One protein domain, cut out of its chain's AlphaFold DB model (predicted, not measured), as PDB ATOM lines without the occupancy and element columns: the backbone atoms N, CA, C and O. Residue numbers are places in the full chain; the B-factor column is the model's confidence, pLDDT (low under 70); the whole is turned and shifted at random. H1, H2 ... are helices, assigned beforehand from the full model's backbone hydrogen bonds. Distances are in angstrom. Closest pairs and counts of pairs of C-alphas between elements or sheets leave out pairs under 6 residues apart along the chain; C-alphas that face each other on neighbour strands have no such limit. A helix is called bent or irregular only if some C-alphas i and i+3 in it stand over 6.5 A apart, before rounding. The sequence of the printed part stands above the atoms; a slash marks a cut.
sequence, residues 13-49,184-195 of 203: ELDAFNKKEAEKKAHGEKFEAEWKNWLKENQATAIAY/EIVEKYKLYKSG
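Overview. This is residues 13 to 49 and 184 to 195 of the 203 residues of an uncharacterized protein of Chloroflexi bacterium (UniProt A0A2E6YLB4). One long helix, H1, makes the length of the model, and near its last residues a kink turns its end aside, where the short helix H2 packs on residues 35 to 49. The long first part of H1, residues 13 to 34, sticks out free, and H2 crosses steeply near the other end. The printed part has 49 residues with two named helices, H1 then H2 along the chain, and no named strand; its class is all helix. It is extended, with a radius of gyration of the C-alphas of 15.0 A, a rod spanning 48 by 17 by 13 A.

Arrangement. Begin with H1, residues 13 to 49, and look near residue 42, where it has a kink of 70 degrees. H1 is irregular there: C-alphas 41 and 44 are 7.8 A apart, and its line is a rough one. H2, residues 184 to 194, touches H1, which meets it with residues 35 to 49 alone. Look for the closest C-alphas of the two, those of Ala 46 and Val 186, 5.4 A apart. Their lines stand at a steep tilt of 55 degrees, and they run opposite ways. In H2 every O i to N i+4 pair is within hydrogen-bond range; in H1 31 of 33 are.

Along the chain. Find C-alpha 13 at (-10.565, 22.336, -7.969); from there H1 runs to C-alpha 49 at (0.512, 68.533, -13.404), 47.8 A from first to last C-alpha. H2 begins at C-alpha 184 and ends at C-alpha 194, at (-5.120, 55.349, -5.530), 15.6 A from first to last C-alpha. Gly 195 follows it.

Size, cuts and confidence. The two C-alphas farthest apart are those of Glu 13 and Ala 48, 48.7 A. Residues 50 to 183 are not printed, and the link across the cut, from C-alpha 49 to C-alpha 184, spans 10.6 A. The mean pLDDT of the printed part is 71.0, and 22 residues are under 70, among them residues 43 to 48 and 188 to 195.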
ATOM      1  N   GLU A  13     -10.199  21.004  -8.474       75.44
ATOM      2  CA  GLU A  13     -10.565  22.336  -7.969       75.44
ATOM      3  C   GLU A  13      -9.374  23.034  -7.302       75.44
ATOM      4  O   GLU A  13      -9.195  24.244  -7.469       75.44
ATOM      5  N   LEU A  14      -8.525  22.273  -6.605       73.44
ATOM      6  CA  LEU A  14      -7.294  22.780  -6.003       73.44
ATOM      7  C   LEU A  14      -6.281  23.212  -7.076       73.44
ATOM      8  O   LEU A  14      -5.696  24.291  -6.983       73.44
ATOM      9  N   ASP A  15      -6.109  22.407  -8.124       78.62
ATOM     10  CA  ASP A  15      -5.190  22.695  -9.228       78.62
ATOM     11  C   ASP A  15      -5.679  23.885 -10.074       78.62
ATOM     12  O   ASP A  15      -4.887  24.758 -10.445       78.62
ATOM     13  N   ALA A  16      -6.990  23.994 -10.313       77.12
ATOM     14  CA  ALA A  16      -7.597  25.148 -10.977       77.12
ATOM     15  C   ALA A  16      -7.472  26.436 -10.145       77.12
ATOM     16  O   ALA A  16      -7.234  27.513 -10.703       77.12
ATOM     17  N   PHE A  17      -7.605  26.342  -8.818       74.38
ATOM     18  CA  PHE A  17      -7.385  27.464  -7.905       74.38
ATOM     19  C   PHE A  17      -5.921  27.917  -7.919       74.38
ATOM     20  O   PHE A  17      -5.654  29.098  -8.138       74.38
ATOM     21  N   ASN A  18      -4.975  26.985  -7.792       78.00
ATOM     22  CA  ASN A  18      -3.539  27.271  -7.828       78.00
ATOM     23  C   ASN A  18      -3.102  27.874  -9.169       78.00
ATOM     24  O   ASN A  18      -2.289  28.798  -9.200       78.00
ATOM     25  N   LYS A  19      -3.675  27.405 -10.284       81.75
ATOM     26  CA  LYS A  19      -3.438  27.986 -11.611       81.75
ATOM     27  C   LYS A  19      -3.947  29.427 -11.695       81.75
ATOM     28  O   LYS A  19      -3.207  30.301 -12.136       81.75
ATOM     29  N   LYS A  20      -5.163  29.699 -11.209       75.38
ATOM     30  CA  LYS A  20      -5.716  31.063 -11.146       75.38
ATOM     31  C   LYS A  20      -4.907  31.982 -10.226       75.38
ATOM     32  O   LYS A  20      -4.739  33.154 -10.548       75.38
ATOM     33  N   GLU A  21      -4.409  31.482  -9.098       73.75
ATOM     34  CA  GLU A  21      -3.508  32.220  -8.198       73.75
ATOM     35  C   GLU A  21      -2.181  32.559  -8.888       73.75
ATOM     36  O   GLU A  21      -1.734  33.705  -8.837       73.75
ATOM     37  N   ALA A  22      -1.578  31.598  -9.593       74.69
ATOM     38  CA  ALA A  22      -0.337  31.807 -10.334       74.69
ATOM     39  C   ALA A  22      -0.510  32.803 -11.493       74.69
ATOM     40  O   ALA A  22       0.324  33.690 -11.666       74.69
ATOM     41  N   GLU A  23      -1.610  32.715 -12.246       75.81
ATOM     42  CA  GLU A  23      -1.954  33.663 -13.313       75.81
ATOM     43  C   GLU A  23      -2.193  35.074 -12.760       75.81
ATOM     44  O   GLU A  23      -1.662  36.046 -13.298       75.81
ATOM     45  N   LYS A  24      -2.915  35.202 -11.637       70.75
ATOM     46  CA  LYS A  24      -3.095  36.486 -10.939       70.75
ATOM     47  C   LYS A  24      -1.772  37.072 -10.459       70.75
ATOM     48  O   LYS A  24      -1.574  38.281 -10.579       70.75
ATOM     49  N   LYS A  25      -0.875  36.241  -9.925       72.88
ATOM     50  CA  LYS A  25       0.444  36.670  -9.452       72.88
ATOM     51  C   LYS A  25       1.325  37.143 -10.609       72.88
ATOM     52  O   LYS A  25       1.840  38.254 -10.547       72.88
ATOM     53  N   ALA A  26       1.416  36.365 -11.686       74.00
ATOM     54  CA  ALA A  26       2.178  36.732 -12.881       74.00
ATOM     55  C   ALA A  26       1.637  38.010 -13.545       74.00
ATOM     56  O   ALA A  26       2.405  38.867 -13.980       74.00
ATOM     57  N   HIS A  27       0.313  38.179 -13.581       70.69
ATOM     58  CA  HIS A  27      -0.311  39.409 -14.062       70.69
ATOM     59  C   HIS A  27      -0.012  40.603 -13.144       70.69
ATOM     60  O   HIS A  27       0.228  41.706 -13.630       70.69
ATOM     61  N   GLY A  28      -0.014  40.402 -11.822       67.94
ATOM     62  CA  GLY A  28       0.365  41.426 -10.848       67.94
ATOM     63  C   GLY A  28       1.809  41.892 -11.026       67.94
ATOM     64  O   GLY A  28       2.055  43.090 -11.091       67.94
ATOM     65  N   GLU A  29       2.739  40.953 -11.198       74.62
ATOM     66  CA  GLU A  29       4.160  41.241 -11.429       74.62
ATOM     67  C   GLU A  29       4.391  41.981 -12.757       74.62
ATOM     68  O   GLU A  29       5.175  42.931 -12.813       74.62
ATOM     69  N   LYS A  30       3.677  41.598 -13.826       75.50
ATOM     70  CA  LYS A  30       3.755  42.281 -15.126       75.50
ATOM     71  C   LYS A  30       3.212  43.709 -15.053       75.50
ATOM     72  O   LYS A  30       3.865  44.631 -15.533       75.50
ATOM     73  N   PHE A  31       2.063  43.889 -14.407       67.00
ATOM     74  CA  PHE A  31       1.473  45.203 -14.164       67.00
ATOM     75  C   PHE A  31       2.428  46.085 -13.347       67.00
ATOM     76  O   PHE A  31       2.727  47.208 -13.743       67.00
ATOM     77  N   GLU A  32       2.986  45.571 -12.251       68.75
ATOM     78  CA  GLU A  32       3.938  46.313 -11.418       68.75
ATOM     79  C   GLU A  32       5.192  46.737 -12.204       68.75
ATOM     80  O   GLU A  32       5.668  47.867 -12.059       68.75
ATOM     81  N   ALA A  33       5.697  45.876 -13.092       76.12
ATOM     82  CA  ALA A  33       6.832  46.188 -13.957       76.12
ATOM     83  C   ALA A  33       6.515  47.270 -15.008       76.12
ATOM     84  O   ALA A  33       7.314  48.194 -15.193       76.12
ATOM     85  N   GLU A  34       5.359  47.190 -15.673       73.31
ATOM     86  CA  GLU A  34       4.902  48.188 -16.653       73.31
ATOM     87  C   GLU A  34       4.715  49.563 -15.999       73.31
ATOM     88  O   GLU A  34       5.232  50.568 -16.494       73.31
ATOM     89  N   TRP A  35       4.086  49.603 -14.822       68.69
ATOM     90  CA  TRP A  35       3.900  50.837 -14.060       68.69
ATOM     91  C   TRP A  35       5.210  51.441 -13.580       68.69
ATOM     92  O   TRP A  35       5.391  52.657 -13.655       68.69
ATOM     93  N   LYS A  36       6.153  50.616 -13.119       71.19
ATOM     94  CA  LYS A  36       7.466  51.088 -12.667       71.19
ATOM     95  C   LYS A  36       8.251  51.765 -13.791       71.19
ATOM     96  O   LYS A  36       8.911  52.775 -13.545       71.19
ATOM     97  N   ASN A  37       8.160  51.243 -15.014       75.88
ATOM     98  CA  ASN A  37       8.783  51.859 -16.185       75.88
ATOM     99  C   ASN A  37       8.067  53.149 -16.592       75.88
ATOM    100  O   ASN A  37       8.726  54.177 -16.750       75.88
ATOM    101  N   TRP A  38       6.732  53.135 -16.651       72.75
ATOM    102  CA  TRP A  38       5.950  54.333 -16.961       72.75
ATOM    103  C   TRP A  38       6.199  55.471 -15.957       72.75
ATOM    104  O   TRP A  38       6.379  56.619 -16.361       72.75
ATOM    105  N   LEU A  39       6.292  55.166 -14.657       67.06
ATOM    106  CA  LEU A  39       6.642  56.131 -13.605       67.06
ATOM    107  C   LEU A  39       8.027  56.725 -13.805       67.06
ATOM    108  O   LEU A  39       8.194  57.931 -13.668       67.06
ATOM    109  N   LYS A  40       9.024  55.913 -14.151       72.88
ATOM    110  CA  LYS A  40      10.381  56.422 -14.366       72.88
ATOM    111  C   LYS A  40      10.421  57.503 -15.454       72.88
ATOM    112  O   LYS A  40      11.215  58.432 -15.354       72.88
ATOM    113  N   GLU A  41       9.556  57.387 -16.455       73.00
ATOM    114  CA  GLU A  41       9.479  58.308 -17.590       73.00
ATOM    115  C   GLU A  41       8.521  59.486 -17.347       73.00
ATOM    116  O   GLU A  41       8.790  60.594 -17.804       73.00
ATOM    117  N   ASN A  42       7.434  59.284 -16.592       71.19
ATOM    118  CA  ASN A  42       6.320  60.239 -16.517       71.19
ATOM    119  C   ASN A  42       6.038  60.795 -15.113       71.19
ATOM    120  O   ASN A  42       5.208  61.691 -14.969       71.19
ATOM    121  N   GLN A  43       6.707  60.314 -14.060       69.38
ATOM    122  CA  GLN A  43       6.414  60.712 -12.677       69.38
ATOM    123  C   GLN A  43       6.643  62.203 -12.426       69.38
ATOM    124  O   GLN A  43       5.814  62.836 -11.776       69.38
ATOM    125  N   ALA A  44       7.740  62.773 -12.931       66.12
ATOM    126  CA  ALA A  44       8.035  64.196 -12.755       66.12
ATOM    127  C   ALA A  44       6.948  65.064 -13.407       66.12
ATOM    128  O   ALA A  44       6.370  65.930 -12.755       66.12
ATOM    129  N   THR A  45       6.596  64.743 -14.651       67.50
ATOM    130  CA  THR A  45       5.528  65.384 -15.422       67.50
ATOM    131  C   THR A  45       4.162  65.245 -14.740       67.50
ATOM    132  O   THR A  45       3.421  66.215 -14.612       67.50
ATOM    133  N   ALA A  46       3.825  64.065 -14.224       67.12
ATOM    134  CA  ALA A  46       2.538  63.830 -13.577       67.12
ATOM    135  C   ALA A  46       2.410  64.516 -12.206       67.12
ATOM    136  O   ALA A  46       1.350  65.055 -11.878       67.12
ATOM    137  N   ILE A  47       3.480  64.521 -11.402       68.06
ATOM    138  CA  ILE A  47       3.549  65.306 -10.159       68.06
ATOM    139  C   ILE A  47       3.408  66.787 -10.487       68.06
ATOM    140  O   ILE A  47       2.660  67.483  -9.799       68.06
ATOM    141  N   ALA A  48       4.072  67.238 -11.552       66.62
ATOM    142  CA  ALA A  48       4.016  68.622 -11.970       66.62
ATOM    143  C   ALA A  48       2.593  69.071 -12.271       66.62
ATOM    144  O   ALA A  48       2.087  70.039 -11.698       66.62
ATOM    145  N   TYR A  49       1.901  68.278 -13.081       70.06
ATOM    146  CA  TYR A  49       0.512  68.533 -13.404       70.06
ATOM    147  C   TYR A  49      -0.416  68.460 -12.195       70.06
ATOM    148  O   TYR A  49      -1.295  69.302 -12.094       70.06
ATOM    149  N   GLU A 184      -4.344  62.954 -19.851       68.62
ATOM    150  CA  GLU A 184      -4.198  61.494 -19.793       68.62
ATOM    151  C   GLU A 184      -3.113  61.053 -18.790       68.62
ATOM    152  O   GLU A 184      -3.313  60.128 -17.999       68.62
ATOM    153  N   ILE A 185      -1.978  61.761 -18.750       65.38
ATOM    154  CA  ILE A 185      -0.870  61.479 -17.820       65.38
ATOM    155  C   ILE A 185      -1.310  61.687 -16.360       65.38
ATOM    156  O   ILE A 185      -0.905  60.943 -15.461       65.38
ATOM    157  N   VAL A 186      -2.167  62.679 -16.111       66.19
ATOM    158  CA  VAL A 186      -2.682  62.998 -14.770       66.19
ATOM    159  C   VAL A 186      -3.629  61.920 -14.268       66.19
ATOM    160  O   VAL A 186      -3.512  61.498 -13.115       66.19
ATOM    161  N   GLU A 187      -4.558  61.475 -15.111       71.69
ATOM    162  CA  GLU A 187      -5.519  60.423 -14.772       71.69
ATOM    163  C   GLU A 187      -4.806  59.098 -14.490       71.69
ATOM    164  O   GLU A 187      -5.034  58.500 -13.434       71.69
ATOM    165  N   LYS A 188      -3.836  58.716 -15.331       68.88
ATOM    166  CA  LYS A 188      -2.985  57.537 -15.099       68.88
ATOM    167  C   LYS A 188      -2.223  57.621 -13.774       68.88
ATOM    168  O   LYS A 188      -2.212  56.667 -12.997       68.88
ATOM    169  N   TYR A 189      -1.651  58.774 -13.426       65.62
ATOM    170  CA  TYR A 189      -0.959  58.919 -12.140       65.62
ATOM    171  C   TYR A 189      -1.904  58.969 -10.924       65.62
ATOM    172  O   TYR A 189      -1.542  58.498  -9.840       65.62
ATOM    173  N   LYS A 190      -3.126  59.504 -11.072       69.56
ATOM    174  CA  LYS A 190      -4.175  59.439 -10.034       69.56
ATOM    175  C   LYS A 190      -4.576  57.982  -9.761       69.56
ATOM    176  O   LYS A 190      -4.644  57.601  -8.591       69.56
ATOM    177  N   LEU A 191      -4.753  57.170 -10.806       68.62
ATOM    178  CA  LEU A 191      -5.018  55.730 -10.693       68.62
ATOM    179  C   LEU A 191      -3.897  55.019  -9.931       68.62
ATOM    180  O   LEU A 191      -4.167  54.404  -8.897       68.62
ATOM    181  N   TYR A 192      -2.641  55.231 -10.336       66.06
ATOM    182  CA  TYR A 192      -1.473  54.692  -9.635       66.06
ATOM    183  C   TYR A 192      -1.465  55.019  -8.134       66.06
ATOM    184  O   TYR A 192      -1.357  54.122  -7.300       66.06
ATOM    185  N   LYS A 193      -1.625  56.298  -7.759       64.81
ATOM    186  CA  LYS A 193      -1.633  56.711  -6.343       64.81
ATOM    187  C   LYS A 193      -2.797  56.130  -5.547       64.81
ATOM    188  O   LYS A 193      -2.659  55.934  -4.341       64.81
ATOM    189  N   SER A 194      -3.941  55.912  -6.189       66.94
ATOM    190  CA  SER A 194      -5.120  55.349  -5.530       66.94
ATOM    191  C   SER A 194      -4.982  53.854  -5.232       66.94
ATOM    192  O   SER A 194      -5.775  53.320  -4.460       66.94
ATOM    193  N   GLY A 195      -3.998  53.181  -5.843       57.25
ATOM    194  CA  GLY A 195      -3.836  51.730  -5.769       57.25
ATOM    195  C   GLY A 195      -4.976  50.948  -6.433       57.25
ATOM    196  O   GLY A 195      -5.035  49.730  -6.276       57.25
TER     197      GLY A 195